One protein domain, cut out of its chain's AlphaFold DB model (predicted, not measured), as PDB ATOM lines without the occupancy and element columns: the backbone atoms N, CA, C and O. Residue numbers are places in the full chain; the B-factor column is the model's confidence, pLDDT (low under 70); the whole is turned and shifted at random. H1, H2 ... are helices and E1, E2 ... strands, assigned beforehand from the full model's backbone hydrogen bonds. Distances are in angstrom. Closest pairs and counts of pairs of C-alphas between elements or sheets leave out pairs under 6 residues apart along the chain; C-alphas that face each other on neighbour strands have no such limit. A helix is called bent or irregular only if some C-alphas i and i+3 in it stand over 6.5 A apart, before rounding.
ATOM      1  N   TYR A   2     122.293  83.101 150.102       67.44
ATOM      2  CA  TYR A   2     122.153  83.287 148.655       67.44
ATOM      3  C   TYR A   2     121.825  84.748 148.295       67.44
ATOM      4  O   TYR A   2     122.443  85.304 147.396       67.44
ATOM      5  N   LEU A   3     120.988  85.405 149.107       71.19
ATOM      6  CA  LEU A   3     120.611  86.813 148.947       71.19
ATOM      7  C   LEU A   3     121.816  87.772 148.917       71.19
ATOM      8  O   LEU A   3     121.922  88.586 148.015       71.19
ATOM      9  N   LEU A   4     122.769  87.650 149.850       70.50
ATOM     10  CA  LEU A   4     123.956  88.524 149.877       70.50
ATOM     11  C   LEU A   4     124.857  88.327 148.650       70.50
ATOM     12  O   LEU A   4     125.417  89.290 148.139       70.50
ATOM     13  N   LYS A   5     124.961  87.092 148.142       71.75
ATOM     14  CA  LYS A   5     125.696  86.813 146.900       71.75
ATOM     15  C   LYS A   5     125.010  87.438 145.681       71.75
ATOM     16  O   LYS A   5     125.702  87.951 144.815       71.75
ATOM     17  N   GLN A   6     123.677  87.426 145.635       75.75
ATOM     18  CA  GLN A   6     122.905  88.088 144.575       75.75
ATOM     19  C   GLN A   6     122.982  89.617 144.666       75.75
ATOM     20  O   GLN A   6     123.095  90.295 143.651       75.75
ATOM     21  N   ILE A   7     122.968  90.174 145.878       77.31
ATOM     22  CA  ILE A   7     123.131  91.618 146.076       77.31
ATOM     23  C   ILE A   7     124.526  92.057 145.621       77.31
ATOM     24  O   ILE A   7     124.637  93.078 144.955       77.31
ATOM     25  N   ASN A   8     125.575  91.267 145.887       78.94
ATOM     26  CA  ASN A   8     126.944  91.582 145.461       78.94
ATOM     27  C   ASN A   8     127.066  91.871 143.962       78.94
ATOM     28  O   ASN A   8     127.727  92.841 143.595       78.94
ATOM     29  N   SER A   9     126.394  91.094 143.102       76.25
ATOM     30  CA  SER A   9     126.406  91.357 141.654       76.25
ATOM     31  C   SER A   9     125.814  92.718 141.276       76.25
ATOM     32  O   SER A   9     126.163  93.264 140.234       76.25
ATOM     33  N   CYS A  10     124.977  93.300 142.136       77.25
ATOM     34  CA  CYS A  10     124.372  94.616 141.941       77.25
ATOM     35  C   CYS A  10     125.187  95.763 142.569       77.25
ATOM     36  O   CYS A  10     124.878  96.926 142.326       77.25
ATOM     37  N   LEU A  11     126.219  95.471 143.375       77.75
ATOM     38  CA  LEU A  11     126.991  96.484 144.115       77.75
ATOM     39  C   LEU A  11     128.199  97.044 143.342       77.75
ATOM     40  O   LEU A  11     128.801  98.035 143.768       77.75
ATOM     41  N   GLY A  12     128.562  96.450 142.202       76.75
ATOM     42  CA  GLY A  12     129.646  96.928 141.340       76.75
ATOM     43  C   GLY A  12     130.974  97.089 142.093       76.75
ATOM     44  O   GLY A  12     131.505  96.135 142.649       76.75
ATOM     45  N   LYS A  13     131.516  98.315 142.149       70.81
ATOM     46  CA  LYS A  13     132.783  98.620 142.853       70.81
ATOM     47  C   LYS A  13     132.699  98.508 144.384       70.81
ATOM     48  O   LYS A  13     133.731  98.599 145.039       70.81
ATOM     49  N   ARG A  14     131.498  98.350 144.948       74.44
ATOM     50  CA  ARG A  14     131.245  98.184 146.392       74.44
ATOM     51  C   ARG A  14     130.961  96.727 146.756       74.44
ATOM     52  O   ARG A  14     130.213  96.458 147.691       74.44
ATOM     53  N   GLU A  15     131.495  95.791 145.974       82.31
ATOM     54  CA  GLU A  15     131.333  94.367 146.235       82.31
ATOM     55  C   GLU A  15     131.820  94.014 147.648       82.31
ATOM     56  O   GLU A  15     132.908  94.406 148.073       82.31
ATOM     57  N   ILE A  16     131.001  93.258 148.375       86.25
ATOM     58  CA  ILE A  16     131.300  92.846 149.742       86.25
ATOM     59  C   ILE A  16     132.257  91.647 149.683       86.25
ATOM     60  O   ILE A  16     131.920  90.636 149.053       86.25
ATOM     61  N   PRO A  17     133.421  91.689 150.353       87.06
ATOM     62  CA  PRO A  17     134.353  90.569 150.344       87.06
ATOM     63  C   PRO A  17     133.757  89.289 150.933       87.06
ATOM     64  O   PRO A  17     132.986  89.326 151.896       87.06
ATOM     65  N   LYS A  18     134.154  88.126 150.400       86.25
ATOM     66  CA  LYS A  18     133.620  86.818 150.828       86.25
ATOM     67  C   LYS A  18     133.809  86.580 152.326       86.25
ATOM     68  O   LYS A  18     132.933  85.999 152.961       86.25
ATOM     69  N   GLU A  19     134.917  87.041 152.894       87.56
ATOM     70  CA  GLU A  19     135.250  86.946 154.314       87.56
ATOM     71  C   GLU A  19     134.252  87.713 155.187       87.56
ATOM     72  O   GLU A  19     133.791  87.181 156.200       87.56
ATOM     73  N   VAL A  20     133.844  88.910 154.754       88.81
ATOM     74  CA  VAL A  20     132.812  89.717 155.420       88.81
ATOM     75  C   VAL A  20     131.479  88.975 155.376       88.81
ATOM     76  O   VAL A  20     130.850  88.780 156.416       88.81
ATOM     77  N   ILE A  21     131.091  88.443 154.212       88.56
ATOM     78  CA  ILE A  21     129.841  87.679 154.074       88.56
ATOM     79  C   ILE A  21     129.866  86.411 154.953       88.56
ATOM     80  O   ILE A  21     128.888  86.108 155.641       88.56
ATOM     81  N   HIS A  22     130.986  85.682 154.996       87.94
ATOM     82  CA  HIS A  22     131.152  84.531 155.890       87.94
ATOM     83  C   HIS A  22     131.049  84.931 157.363       87.94
ATOM     84  O   HIS A  22     130.425  84.217 158.152       87.94
ATOM     85  N   ARG A  23     131.624  86.075 157.749       88.56
ATOM     86  CA  ARG A  23     131.528  86.584 159.119       88.56
ATOM     87  C   ARG A  23     130.083  86.906 159.489       88.56
ATOM     88  O   ARG A  23     129.629  86.448 160.537       88.56
ATOM     89  N   MET A  24     129.347  87.589 158.610       88.56
ATOM     90  CA  MET A  24     127.917  87.872 158.788       88.56
ATOM     91  C   MET A  24     127.110  86.591 158.989       88.56
ATOM     92  O   MET A  24     126.316  86.488 159.921       88.56
ATOM     93  N   PHE A  25     127.355  85.577 158.158       88.12
ATOM     94  CA  PHE A  25     126.675  84.292 158.275       88.12
ATOM     95  C   PHE A  25     126.947  83.608 159.611       88.12
ATOM     96  O   PHE A  25     126.003  83.146 160.251       88.12
ATOM     97  N   ARG A  26     128.204  83.596 160.073       88.88
ATOM     98  CA  ARG A  26     128.552  83.049 161.392       88.88
ATOM     99  C   ARG A  26     127.840  83.794 162.518       88.88
ATOM    100  O   ARG A  26     127.353  83.139 163.429       88.88
ATOM    101  N   ILE A  27     127.744  85.124 162.456       87.50
ATOM    102  CA  ILE A  27     127.033  85.920 163.471       87.50
ATOM    103  C   ILE A  27     125.554  85.534 163.503       87.50
ATOM    104  O   ILE A  27     125.057  85.151 164.561       87.50
ATOM    105  N   VAL A  28     124.890  85.537 162.344       86.69
ATOM    106  CA  VAL A  28     123.463  85.201 162.227       86.69
ATOM    107  C   VAL A  28     123.159  83.799 162.761       86.69
ATOM    108  O   VAL A  28     122.181  83.619 163.478       86.69
ATOM    109  N   HIS A  29     124.022  82.820 162.485       85.94
ATOM    110  CA  HIS A  29     123.806  81.430 162.905       85.94
ATOM    111  C   HIS A  29     124.336  81.118 164.312       85.94
ATOM    112  O   HIS A  29     124.040  80.059 164.850       85.94
ATOM    113  N   SER A  30     125.101  82.019 164.935       86.06
ATOM    114  CA  SER A  30     125.660  81.793 166.277       86.06
ATOM    115  C   SER A  30     124.644  81.925 167.415       86.06
ATOM    116  O   SER A  30     124.983  81.637 168.559       86.06
ATOM    117  N   GLY A  31     123.440  82.438 167.139       80.56
ATOM    118  CA  GLY A  31     122.433  82.766 168.155       80.56
ATOM    119  C   GLY A  31     122.730  84.035 168.970       80.56
ATOM    120  O   GLY A  31     121.870  84.486 169.722       80.56
ATOM    121  N   LYS A  32     123.903  84.664 168.790       79.00
ATOM    122  CA  LYS A  32     124.350  85.831 169.575       79.00
ATOM    123  C   LYS A  32     123.544  87.114 169.347       79.00
ATOM    124  O   LYS A  32     123.539  87.979 170.214       79.00
ATOM    125  N   LEU A  33     122.854  87.241 168.211       78.44
ATOM    126  CA  LEU A  33     121.969  88.383 167.929       78.44
ATOM    127  C   LEU A  33     120.733  88.407 168.848       78.44
ATOM    128  O   LEU A  33     120.163  89.462 169.109       78.44
ATOM    129  N   GLY A  34     120.301  87.250 169.359       78.81
ATOM    130  CA  GLY A  34     119.018  87.133 170.051       78.81
ATOM    131  C   GLY A  34     117.816  87.367 169.122       78.81
ATOM    132  O   GLY A  34     117.949  87.492 167.909       78.81
ATOM    133  N   LYS A  35     116.603  87.411 169.693       79.25
ATOM    134  CA  LYS A  35     115.338  87.429 168.920       79.25
ATOM    135  C   LYS A  35     115.086  88.710 168.117       79.25
ATOM    136  O   LYS A  35     114.317  88.673 167.165       79.25
ATOM    137  N   LYS A  36     115.656  89.836 168.548       79.62
ATOM    138  CA  LYS A  36     115.435  91.162 167.944       79.62
ATOM    139  C   LYS A  36     116.729  91.847 167.500       79.62
ATOM    140  O   LYS A  36     116.670  92.965 167.006       79.62
ATOM    141  N   GLY A  37     117.884  91.210 167.697       80.56
ATOM    142  CA  GLY A  37     119.139  91.759 167.208       80.56
ATOM    143  C   GLY A  37     119.229  91.639 165.697       80.56
ATOM    144  O   GLY A  37     118.666  90.731 165.081       80.56
ATOM    145  N   PHE A  38     119.963  92.563 165.107       83.19
ATOM    146  CA  PHE A  38     120.189  92.619 163.676       83.19
ATOM    147  C   PHE A  38     121.639  93.010 163.396       83.19
ATOM    148  O   PHE A  38     122.416  93.343 164.294       83.19
ATOM    149  N   LEU A  39     122.014  92.902 162.130       88.75
ATOM    150  CA  LEU A  39     123.361  93.164 161.667       88.75
ATOM    151  C   LEU A  39     123.300  94.301 160.648       88.75
ATOM    152  O   LEU A  39     122.490  94.265 159.725       88.75
ATOM    153  N   VAL A  40     124.152  95.300 160.842       88.88
ATOM    154  CA  VAL A  40     124.295  96.466 159.975       88.88
ATOM    155  C   VAL A  40     125.555  96.292 159.141       88.88
ATOM    156  O   VAL A  40     126.639  96.067 159.677       88.88
ATOM    157  N   LEU A  41     125.412  96.380 157.822       89.88
ATOM    158  CA  LEU A  41     126.531  96.385 156.891       89.88
ATOM    159  C   LEU A  41     126.623  97.763 156.240       89.88
ATOM    160  O   LEU A  41     125.749  98.145 155.463       89.88
ATOM    161  N   CYS A  42     127.699  98.485 156.527       89.12
ATOM    162  CA  CYS A  42     127.944  99.796 155.949       89.12
ATOM    163  C   CYS A  42     128.678  99.636 154.616       89.12
ATOM    164  O   CYS A  42     129.803  99.142 154.570       89.12
ATOM    165  N   LEU A  43     128.035 100.056 153.524       85.44
ATOM    166  CA  LEU A  43     128.639 100.046 152.185       85.44
ATOM    167  C   LEU A  43     129.487 101.293 151.901       85.44
ATOM    168  O   LEU A  43     130.294 101.295 150.974       85.44
ATOM    169  N   ASN A  44     129.271 102.363 152.665       86.12
ATOM    170  CA  ASN A  44     130.117 103.549 152.656       86.12
ATOM    171  C   ASN A  44     131.132 103.445 153.800       86.12
ATOM    172  O   ASN A  44     130.845 102.826 154.827       86.12
ATOM    173  N   LYS A  45     132.295 104.081 153.628       87.88
ATOM    174  CA  LYS A  45     133.262 104.238 154.718       87.88
ATOM    175  C   LYS A  45     132.666 105.142 155.808       87.88
ATOM    176  O   LYS A  45     132.097 106.181 155.469       87.88
ATOM    177  N   ILE A  46     132.830 104.774 157.075       88.50
ATOM    178  CA  ILE A  46     132.359 105.552 158.240       88.50
ATOM    179  C   ILE A  46     133.537 105.917 159.151       88.50
ATOM    180  O   ILE A  46     134.617 105.345 159.002       88.50
ATOM    181  N   GLU A  47     133.360 106.877 160.059       87.69
ATOM    182  CA  GLU A  47     134.378 107.149 161.085       87.69
ATOM    183  C   GLU A  47     134.494 105.955 162.047       87.69
ATOM    184  O   GLU A  47     133.484 105.369 162.443       87.69
ATOM    185  N   ASP A  48     135.725 105.593 162.413       84.75
ATOM    186  CA  ASP A  48     136.026 104.564 163.423       84.75
ATOM    187  C   ASP A  48     135.990 105.180 164.829       84.75
ATOM    188  O   ASP A  48     136.995 105.263 165.538       84.75
ATOM    189  N   ASP A  49     134.828 105.724 165.182       81.94
ATOM    190  CA  ASP A  49     134.535 106.276 166.497       81.94
ATOM    191  C   ASP A  49     133.063 106.051 166.878       81.94
ATOM    192  O   ASP A  49     132.257 105.516 166.110       81.94
ATOM    193  N   TYR A  50     132.714 106.430 168.110       79.06
ATOM    194  CA  TYR A  50     131.358 106.279 168.634       79.06
ATOM    195  C   TYR A  50     130.302 106.950 167.746       79.06
ATOM    196  O   TYR A  50     129.268 106.339 167.469       79.06
ATOM    197  N   TYR A  51     130.573 108.166 167.274       82.56
ATOM    198  CA  TYR A  51     129.611 108.967 166.525       82.56
ATOM    199  C   TYR A  51     129.383 108.410 165.120       82.56
ATOM    200  O   TYR A  51     128.238 108.302 164.690       82.56
ATOM    201  N   GLY A  52     130.445 107.989 164.429       85.25
ATOM    202  CA  GLY A  52     130.340 107.371 163.108       85.25
ATOM    203  C   GLY A  52     129.535 106.073 163.132       85.25
ATOM    204  O   GLY A  52     128.719 105.828 162.241       85.25
ATOM    205  N   ILE A  53     129.716 105.253 164.172       84.12
ATOM    206  CA  ILE A  53     128.941 104.018 164.339       84.12
ATOM    207  C   ILE A  53     127.487 104.336 164.715       84.12
ATOM    208  O   ILE A  53     126.573 103.723 164.163       84.12
ATOM    209  N   GLU A  54     127.247 105.291 165.616       82.50
ATOM    210  CA  GLU A  54     125.896 105.712 166.010       82.50
ATOM    211  C   GLU A  54     125.094 106.257 164.815       82.50
ATOM    212  O   GLU A  54     123.952 105.835 164.593       82.50
ATOM    213  N   GLU A  55     125.711 107.117 163.998       83.81
ATOM    214  CA  GLU A  55     125.133 107.654 162.761       83.81
ATOM    215  C   GLU A  55     124.778 106.527 161.782       83.81
ATOM    216  O   GLU A  55     123.659 106.474 161.266       83.81
ATOM    217  N   ALA A  56     125.697 105.579 161.566       83.00
ATOM    218  CA  ALA A  56     125.500 104.472 160.633       83.00
ATOM    219  C   ALA A  56     124.366 103.520 161.042       83.00
ATOM    220  O   ALA A  56     123.699 102.932 160.187       83.00
ATOM    221  N   VAL A  57     124.151 103.347 162.347       80.38
ATOM    222  CA  VAL A  57     123.079 102.502 162.886       80.38
ATOM    223  C   VAL A  57     121.733 103.244 162.878       80.38
ATOM    224  O   VAL A  57     120.687 102.595 162.877       80.38
ATOM    225  N   GLY A  58     121.736 104.582 162.824       76.19
ATOM    226  CA  GLY A  58     120.531 105.405 162.685       76.19
ATOM    227  C   GLY A  58     119.573 105.308 163.875       76.19
ATOM    228  O   GLY A  58     118.369 105.488 163.718       76.19
ATOM    229  N   MET A  59     120.088 104.976 165.063       68.81
ATOM    230  CA  MET A  59     119.279 104.661 166.248       68.81
ATOM    231  C   MET A  59     119.125 105.824 167.232       68.81
ATOM    232  O   MET A  59     118.651 105.610 168.345       68.81
ATOM    233  N   TYR A  60     119.464 107.054 166.841       55.81
ATOM    234  CA  TYR A  60     119.208 108.245 167.653       55.81
ATOM    235  C   TYR A  60     117.691 108.435 167.891       55.81
ATOM    236  O   TYR A  60     116.926 108.341 166.928       55.81
ATOM    237  N   PRO A  61     117.212 108.714 169.126       54.16
ATOM    238  CA  PRO A  61     117.948 109.020 170.366       54.16
ATOM    239  C   PRO A  61     118.122 107.826 171.341       54.16
ATOM    240  O   PRO A  61     118.189 108.005 172.558       54.16
ATOM    241  N   GLY A  62     118.136 106.585 170.855       60.41
ATOM    242  CA  GLY A  62     118.323 105.388 171.679       60.41
ATOM    243  C   GLY A  62     119.704 105.324 172.341       60.41
ATOM    244  O   GLY A  62     120.710 105.666 171.732       60.41
ATOM    245  N   ARG A  63     119.773 104.843 173.592       65.12
ATOM    246  CA  ARG A  63     121.056 104.652 174.294       65.12
ATOM    247  C   ARG A  63     121.853 103.533 173.618       65.12
ATOM    248  O   ARG A  63     121.455 102.367 173.724       65.12
ATOM    249  N   MET A  64     122.957 103.892 172.966       70.19
ATOM    250  CA  MET A  64     123.919 102.962 172.382       70.19
ATOM    251  C   MET A  64     125.122 102.788 173.307       70.19
ATOM    252  O   MET A  64     125.664 103.753 173.837       70.19
ATOM    253  N   TRP A  65     125.552 101.545 173.485       70.88
ATOM    254  CA  TRP A  65     126.795 101.219 174.181       70.88
ATOM    255  C   TRP A  65     127.686 100.447 173.229       70.88
ATOM    256  O   TRP A  65     127.281  99.378 172.769       70.88
ATOM    257  N   LEU A  66     128.867 100.984 172.928       68.56
ATOM    258  CA  LEU A  66     129.899 100.227 172.235       68.56
ATOM    259  C   LEU A  66     130.557  99.267 173.220       68.56
ATOM    260  O   LEU A  66     130.963  99.666 174.309       68.56
ATOM    261  N   ASP A  67     130.635  98.002 172.833       66.81
ATOM    262  CA  ASP A  67     131.502  97.043 173.506       66.81
ATOM    263  C   ASP A  67     132.958  97.389 173.162       66.81
ATOM    264  O   ASP A  67     133.267  97.723 172.015       66.81
ATOM    265  N   GLU A  68     133.856  97.282 174.138       57.28
ATOM    266  CA  GLU A  68     135.295  97.535 173.963       57.28
ATOM    267  C   GLU A  68     135.934  96.571 172.949       57.28
ATOM    268  O   GLU A  68     136.994  96.842 172.387       57.28
ATOM    269  N   ASN A  69     135.272  95.445 172.671       57.00
ATOM    270  CA  ASN A  69     135.740  94.439 171.734       57.00
ATOM    271  C   ASN A  69     135.491  94.837 170.273       57.00
ATOM    272  O   ASN A  69     134.667  94.232 169.594       57.00
ATOM    273  N   MET A  70     136.236  95.804 169.740       67.12
ATOM    274  CA  MET A  70     136.299  96.014 168.290       67.12
ATOM    275  C   MET A  70     137.204  94.965 167.642       67.12
ATOM    276  O   MET A  70     138.305  94.683 168.112       67.12
ATOM    277  N   GLY A  71     136.727  94.342 166.566       75.56
ATOM    278  CA  GLY A  71     137.484  93.336 165.826       75.56
ATOM    279  C   GLY A  71     137.819  93.793 164.414       75.56
ATOM    280  O   GLY A  71     137.100  94.592 163.820       75.56
ATOM    281  N   THR A  72     138.862  93.206 163.838       80.94
ATOM    282  CA  THR A  72     139.164  93.322 162.410       80.94
ATOM    283  C   THR A  72     138.742  92.052 161.675       80.94
ATOM    284  O   THR A  72     138.763  90.937 162.206       80.94
ATOM    285  N   ILE A  73     138.296  92.220 160.436       82.12
ATOM    286  CA  ILE A  73     138.000  91.143 159.501       82.12
ATOM    287  C   ILE A  73     139.107  91.174 158.459       82.12
ATOM    288  O   ILE A  73     139.154  92.057 157.604       82.12
ATOM    289  N   GLU A  74     139.994  90.187 158.523       76.81
ATOM    290  CA  GLU A  74     141.020  90.024 157.504       76.81
ATOM    291  C   GLU A  74     140.376  89.650 156.168       76.81
ATOM    292  O   GLU A  74     139.781  88.581 156.015       76.81
ATOM    293  N   VAL A  75     140.515  90.537 155.187       79.69
ATOM    294  CA  VAL A  75     140.070  90.301 153.815       79.69
ATOM    295  C   VAL A  75     141.274  89.939 152.958       79.69
ATOM    296  O   VAL A  75     142.233  90.709 152.841       79.69
ATOM    297  N   LYS A  76     141.236  88.758 152.329       68.75
ATOM    298  CA  LYS A  76     142.279  88.345 151.389       68.75
ATOM    299  C   LYS A  76     142.045  89.040 150.055       68.75
ATOM    300  O   LYS A  76     141.103  88.744 149.329       68.75
ATOM    301  N   SER A  77     142.941  89.954 149.715       58.62
ATOM    302  CA  SER A  77     143.057  90.499 148.366       58.62
ATOM    303  C   SER A  77     144.175  89.762 147.636       58.62
ATOM    304  O   SER A  77     145.224  89.529 148.229       58.62
ATOM    305  N   GLY A  78     143.959  89.401 146.368       62.72
ATOM    306  CA  GLY A  78     145.012  88.849 145.509       62.72
ATOM    307  C   GLY A  78     146.195  89.818 145.366       62.72
ATOM    308  O   GLY A  78     147.212  89.648 146.023       62.72
ATOM    309  N   CYS A  79     146.062  90.860 144.533       47.12
ATOM    310  CA  CYS A  79     147.163  91.786 144.193       47.12
ATOM    311  C   CYS A  79     146.890  93.280 144.481       47.12
ATOM    312  O   CYS A  79     147.652  94.131 144.029       47.12
ATOM    313  N   ARG A  80     145.816  93.654 145.191       50.28
ATOM    314  CA  ARG A  80     145.517  95.068 145.528       50.28
ATOM    315  C   ARG A  80     145.585  95.334 147.030       50.28
ATOM    316  O   ARG A  80     145.395  94.410 147.818       50.28
ATOM    317  N   LYS A  81     145.841  96.592 147.418       51.34
ATOM    318  CA  LYS A  81     145.833  97.062 148.818       51.34
ATOM    319  C   LYS A  81     144.646  96.455 149.574       51.34
ATOM    320  O   LYS A  81     143.511  96.538 149.103       51.34
ATOM    321  N   LYS A  82     144.939  95.824 150.715       58.22
ATOM    322  CA  LYS A  82     143.938  95.325 151.659       58.22
ATOM    323  C   LYS A  82     143.049  96.503 152.044       58.22
ATOM    324  O   LYS A  82     143.563  97.547 152.431       58.22
ATOM    325  N   ALA A  83     141.744  96.363 151.858       66.12
ATOM    326  CA  ALA A  83     140.810  97.282 152.475       66.12
ATOM    327  C   ALA A  83     140.422  96.643 153.804       66.12
ATOM    328  O   ALA A  83     139.856  95.548 153.805       66.12
ATOM    329  N   ASP A  84     140.791  97.280 154.908       79.56
ATOM    330  CA  ASP A  84     140.531  96.730 156.228       79.56
ATOM    331  C   ASP A  84     139.040  96.871 156.553       79.56
ATOM    332  O   ASP A  84     138.426  97.920 156.343       79.56
ATOM    333  N   TRP A  85     138.441  95.770 156.998       88.38
ATOM    334  CA  TRP A  85     137.049  95.715 157.431       88.38
ATOM    335  C   TRP A  85     137.007  95.530 158.936       88.38
ATOM    336  O   TRP A  85     137.772  94.750 159.499       88.38
ATOM    337  N   TYR A  86     136.108  96.254 159.581       88.31
ATOM    338  CA  TYR A  86     136.001  96.341 161.026       88.31
ATOM    339  C   TYR A  86     134.649  95.784 161.452       88.31
ATOM    340  O   TYR A  86     133.684  95.763 160.679       88.31
ATOM    341  N   ILE A  87     134.598  95.285 162.681       89.19
ATOM    342  CA  ILE A  87     133.378  94.830 163.328       89.19
ATOM    343  C   ILE A  87     133.267  95.475 164.704       89.19
ATOM    344  O   ILE A  87     134.094  95.237 165.583       89.19
ATOM    345  N   ALA A  88     132.220  96.271 164.879       87.62
ATOM    346  CA  ALA A  88     131.836  96.836 166.160       87.62
ATOM    347  C   ALA A  88     130.606  96.114 166.713       87.62
ATOM    348  O   ALA A  88     129.778  95.567 165.972       87.62
ATOM    349  N   TYR A  89     130.499  96.129 168.034       85.88
ATOM    350  CA  TYR A  89     129.402  95.535 168.776       85.88
ATOM    351  C   TYR A  89     128.731  96.668 169.532       85.88
ATOM    352  O   TYR A  89     129.376  97.379 170.299       85.88
ATOM    353  N   ALA A  90     127.443  96.843 169.286       80.00
ATOM    354  CA  ALA A  90     126.648  97.881 169.906       80.00
ATOM    355  C   ALA A  90     125.467  97.251 170.635       80.00
ATOM    356  O   ALA A  90     124.820  96.337 170.120       80.00
ATOM    357  N   LYS A  91     125.150  97.753 171.826       79.81
ATOM    358  CA  LYS A  91     123.912  97.417 172.525       79.81
ATOM    359  C   LYS A  91     122.962  98.602 172.463       79.81
ATOM    360  O   LYS A  91     123.262  99.649 173.025       79.81
ATOM    361  N   VAL A  92     121.812  98.419 171.821       76.00
ATOM    362  CA  VAL A  92     120.767  99.446 171.684       76.00
ATOM    363  C   VAL A  92     119.487  98.924 172.316       76.00
ATOM    364  O   VAL A  92     118.994  97.862 171.942       76.00
ATOM    365  N   ASN A  93     118.953  99.638 173.310       74.88
ATOM    366  CA  ASN A  93     117.713  99.265 174.012       74.88
ATOM    367  C   ASN A  93     117.681  97.793 174.487       74.88
ATOM    368  O   ASN A  93     116.663  97.108 174.404       74.88
ATOM    369  N   GLY A  94     118.825  97.282 174.955       72.94
ATOM    370  CA  GLY A  94     118.957  95.897 175.418       72.94
ATOM    371  C   GLY A  94     119.219  94.857 174.322       72.94
ATOM    372  O   GLY A  94     119.434  93.693 174.653       72.94
ATOM    373  N   GLN A  95     119.238  95.251 173.048       77.06
ATOM    374  CA  GLN A  95     119.461  94.375 171.898       77.06
ATOM    375  C   GLN A  95     120.902  94.474 171.407       77.06
ATOM    376  O   GLN A  95     121.467  95.563 171.365       77.06
ATOM    377  N   MET A  96     121.475  93.337 171.016       82.44
ATOM    378  CA  MET A  96     122.820  93.279 170.450       82.44
ATOM    379  C   MET A  96     122.771  93.537 168.946       82.44
ATOM    380  O   MET A  96     122.024  92.881 168.218       82.44
ATOM    381  N   ILE A  97     123.600  94.468 168.493       86.38
ATOM    382  CA  ILE A  97     123.760  94.865 167.100       86.38
ATOM    383  C   ILE A  97     125.223  94.682 166.722       86.38
ATOM    384  O   ILE A  97     126.134  95.040 167.468       86.38
ATOM    385  N   TYR A  98     125.437  94.120 165.540       88.69
ATOM    386  CA  TYR A  98     126.758  93.971 164.949       88.69
ATOM    387  C   TYR A  98     126.873  94.920 163.770       88.69
ATOM    388  O   TYR A  98     126.039  94.864 162.868       88.69
ATOM    389  N   VAL A  99     127.906  95.756 163.759       89.62
ATOM    390  CA  VAL A  99     128.145  96.728 162.691       89.62
ATOM    391  C   VAL A  99     129.419  96.339 161.969       89.62
ATOM    392  O   VAL A  99     130.482  96.284 162.580       89.62
ATOM    393  N   LEU A 100     129.312  96.028 160.680       91.62
ATOM    394  CA  LEU A 100     130.451  95.721 159.821       91.62
ATOM    395  C   LEU A 100     130.649  96.873 158.849       91.62
ATOM    396  O   LEU A 100     129.707  97.272 158.162       91.62
ATOM    397  N   TYR A 101     131.864  97.401 158.790       90.00
ATOM    398  CA  TYR A 101     132.139  98.618 158.041       90.00
ATOM    399  C   TYR A 101     133.602  98.712 157.620       90.00
ATOM    400  O   TYR A 101     134.445  97.919 158.038       90.00
ATOM    401  N   GLN A 102     133.888  99.699 156.779       89.38
ATOM    402  CA  GLN A 102     135.244 100.123 156.467       89.38
ATOM    403  C   GLN A 102     135.478 101.489 157.112       89.38
ATOM    404  O   GLN A 102     134.623 102.367 156.953       89.38
ATOM    405  N   PRO A 103     136.597 101.698 157.814       86.06
ATOM    406  CA  PRO A 103     136.908 103.004 158.358       86.06
ATOM    407  C   PRO A 103     137.242 103.970 157.217       86.06
ATOM    408  O   PRO A 103     137.795 103.588 156.175       86.06
ATOM    409  N   LYS A 104     136.911 105.245 157.398       86.06
ATOM    410  CA  LYS A 104     137.507 106.311 156.597       86.06
ATOM    411  C   LYS A 104     139.010 106.343 156.860       86.06
ATOM    412  O   LYS A 104     139.481 106.052 157.957       86.06
TER     413      LYS A 104
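This is residues 2 to 104 of the 108 residues of an uncharacterized protein of Clostridiaceae bacterium (UniProt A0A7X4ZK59). A strongly twisted sheet is built round the long E4-E5 hairpin, with H2 over one face along the strands and H3 over the opposite face across them. H1 is off the sheet, near H2, and the loop of residues 74 to 84 reaches one end of the longest axis. The printed part has 103 residues, with named elements H1 H2 E1 H3 E2 E3 E4 E5 and mixed class. The branched sheet pairs E1 with E5 parallel, and E2, E3 and E5 with E4 antiparallel. The whole is compact, with radius of gyration of the C-alphas 13.8 A and spans of 41 by 28 by 24 A.

H1, residues 2 to 14, and H2, residues 18 to 29, are close but not clearly touching; their closest C-alphas, Leu 4 and Ile 21, are 7.3 A apart. E4, residues 85 to 92, has E2, residues 64 to 66, and E3, residues 71 to 73, on one side and E5, residues 95 to 101, on the other; E3 E4 E5 form a meander, each strand the antiparallel neighbour of the one before. E1, residues 39 to 41, pairs with E5. Pairs within hydrogen-bond range are N 40 and O 98, 2.8 A, for E1-E5; N 91 and O 65, 2.8 A, for E2-E4; N 73 and O 85, 2.7 A, for E3-E4; and N 88 and O 99, 2.9 A, for E4-E5. H2 is on the sheet at a height of 9.5 A; its closest C-alphas to E3 are Val 20 and Ile 73, 6.8 A. H3, residues 50 to 57, is on the opposite face at 8.2 A; its closest C-alphas to E5 are Ile 53 and Val 99, 7.5 A. Every O i to N i+4 pair is within range in H2 and H3; H1 has 4 of 9, and 8 of 10 O i to N i+3 pairs.

H1 begins at C-alpha 2 (122.153, 83.287, 148.655), spans 17.6 A and is irregular: C-alphas 10 and 13 are 9.4 A apart. H2 spans 16.5 A, H3 10.8 A, E4 22.0 A and E5 19.3 A, ending at C-alpha 101 (132.139, 98.618, 158.041); E1 and E2 span 6.6 A each, E3 6.7 A.

The C-alphas farthest apart, Pro 61 and Cys 79, are 42.8 A apart. The printed part has no cut, and the link E3 to E4 is long, with 11 residues. Mean pLDDT of the printed part is 78.5, with residue 2 and residues 59 to 63, 66 to 70 and 76 to 83 under 70.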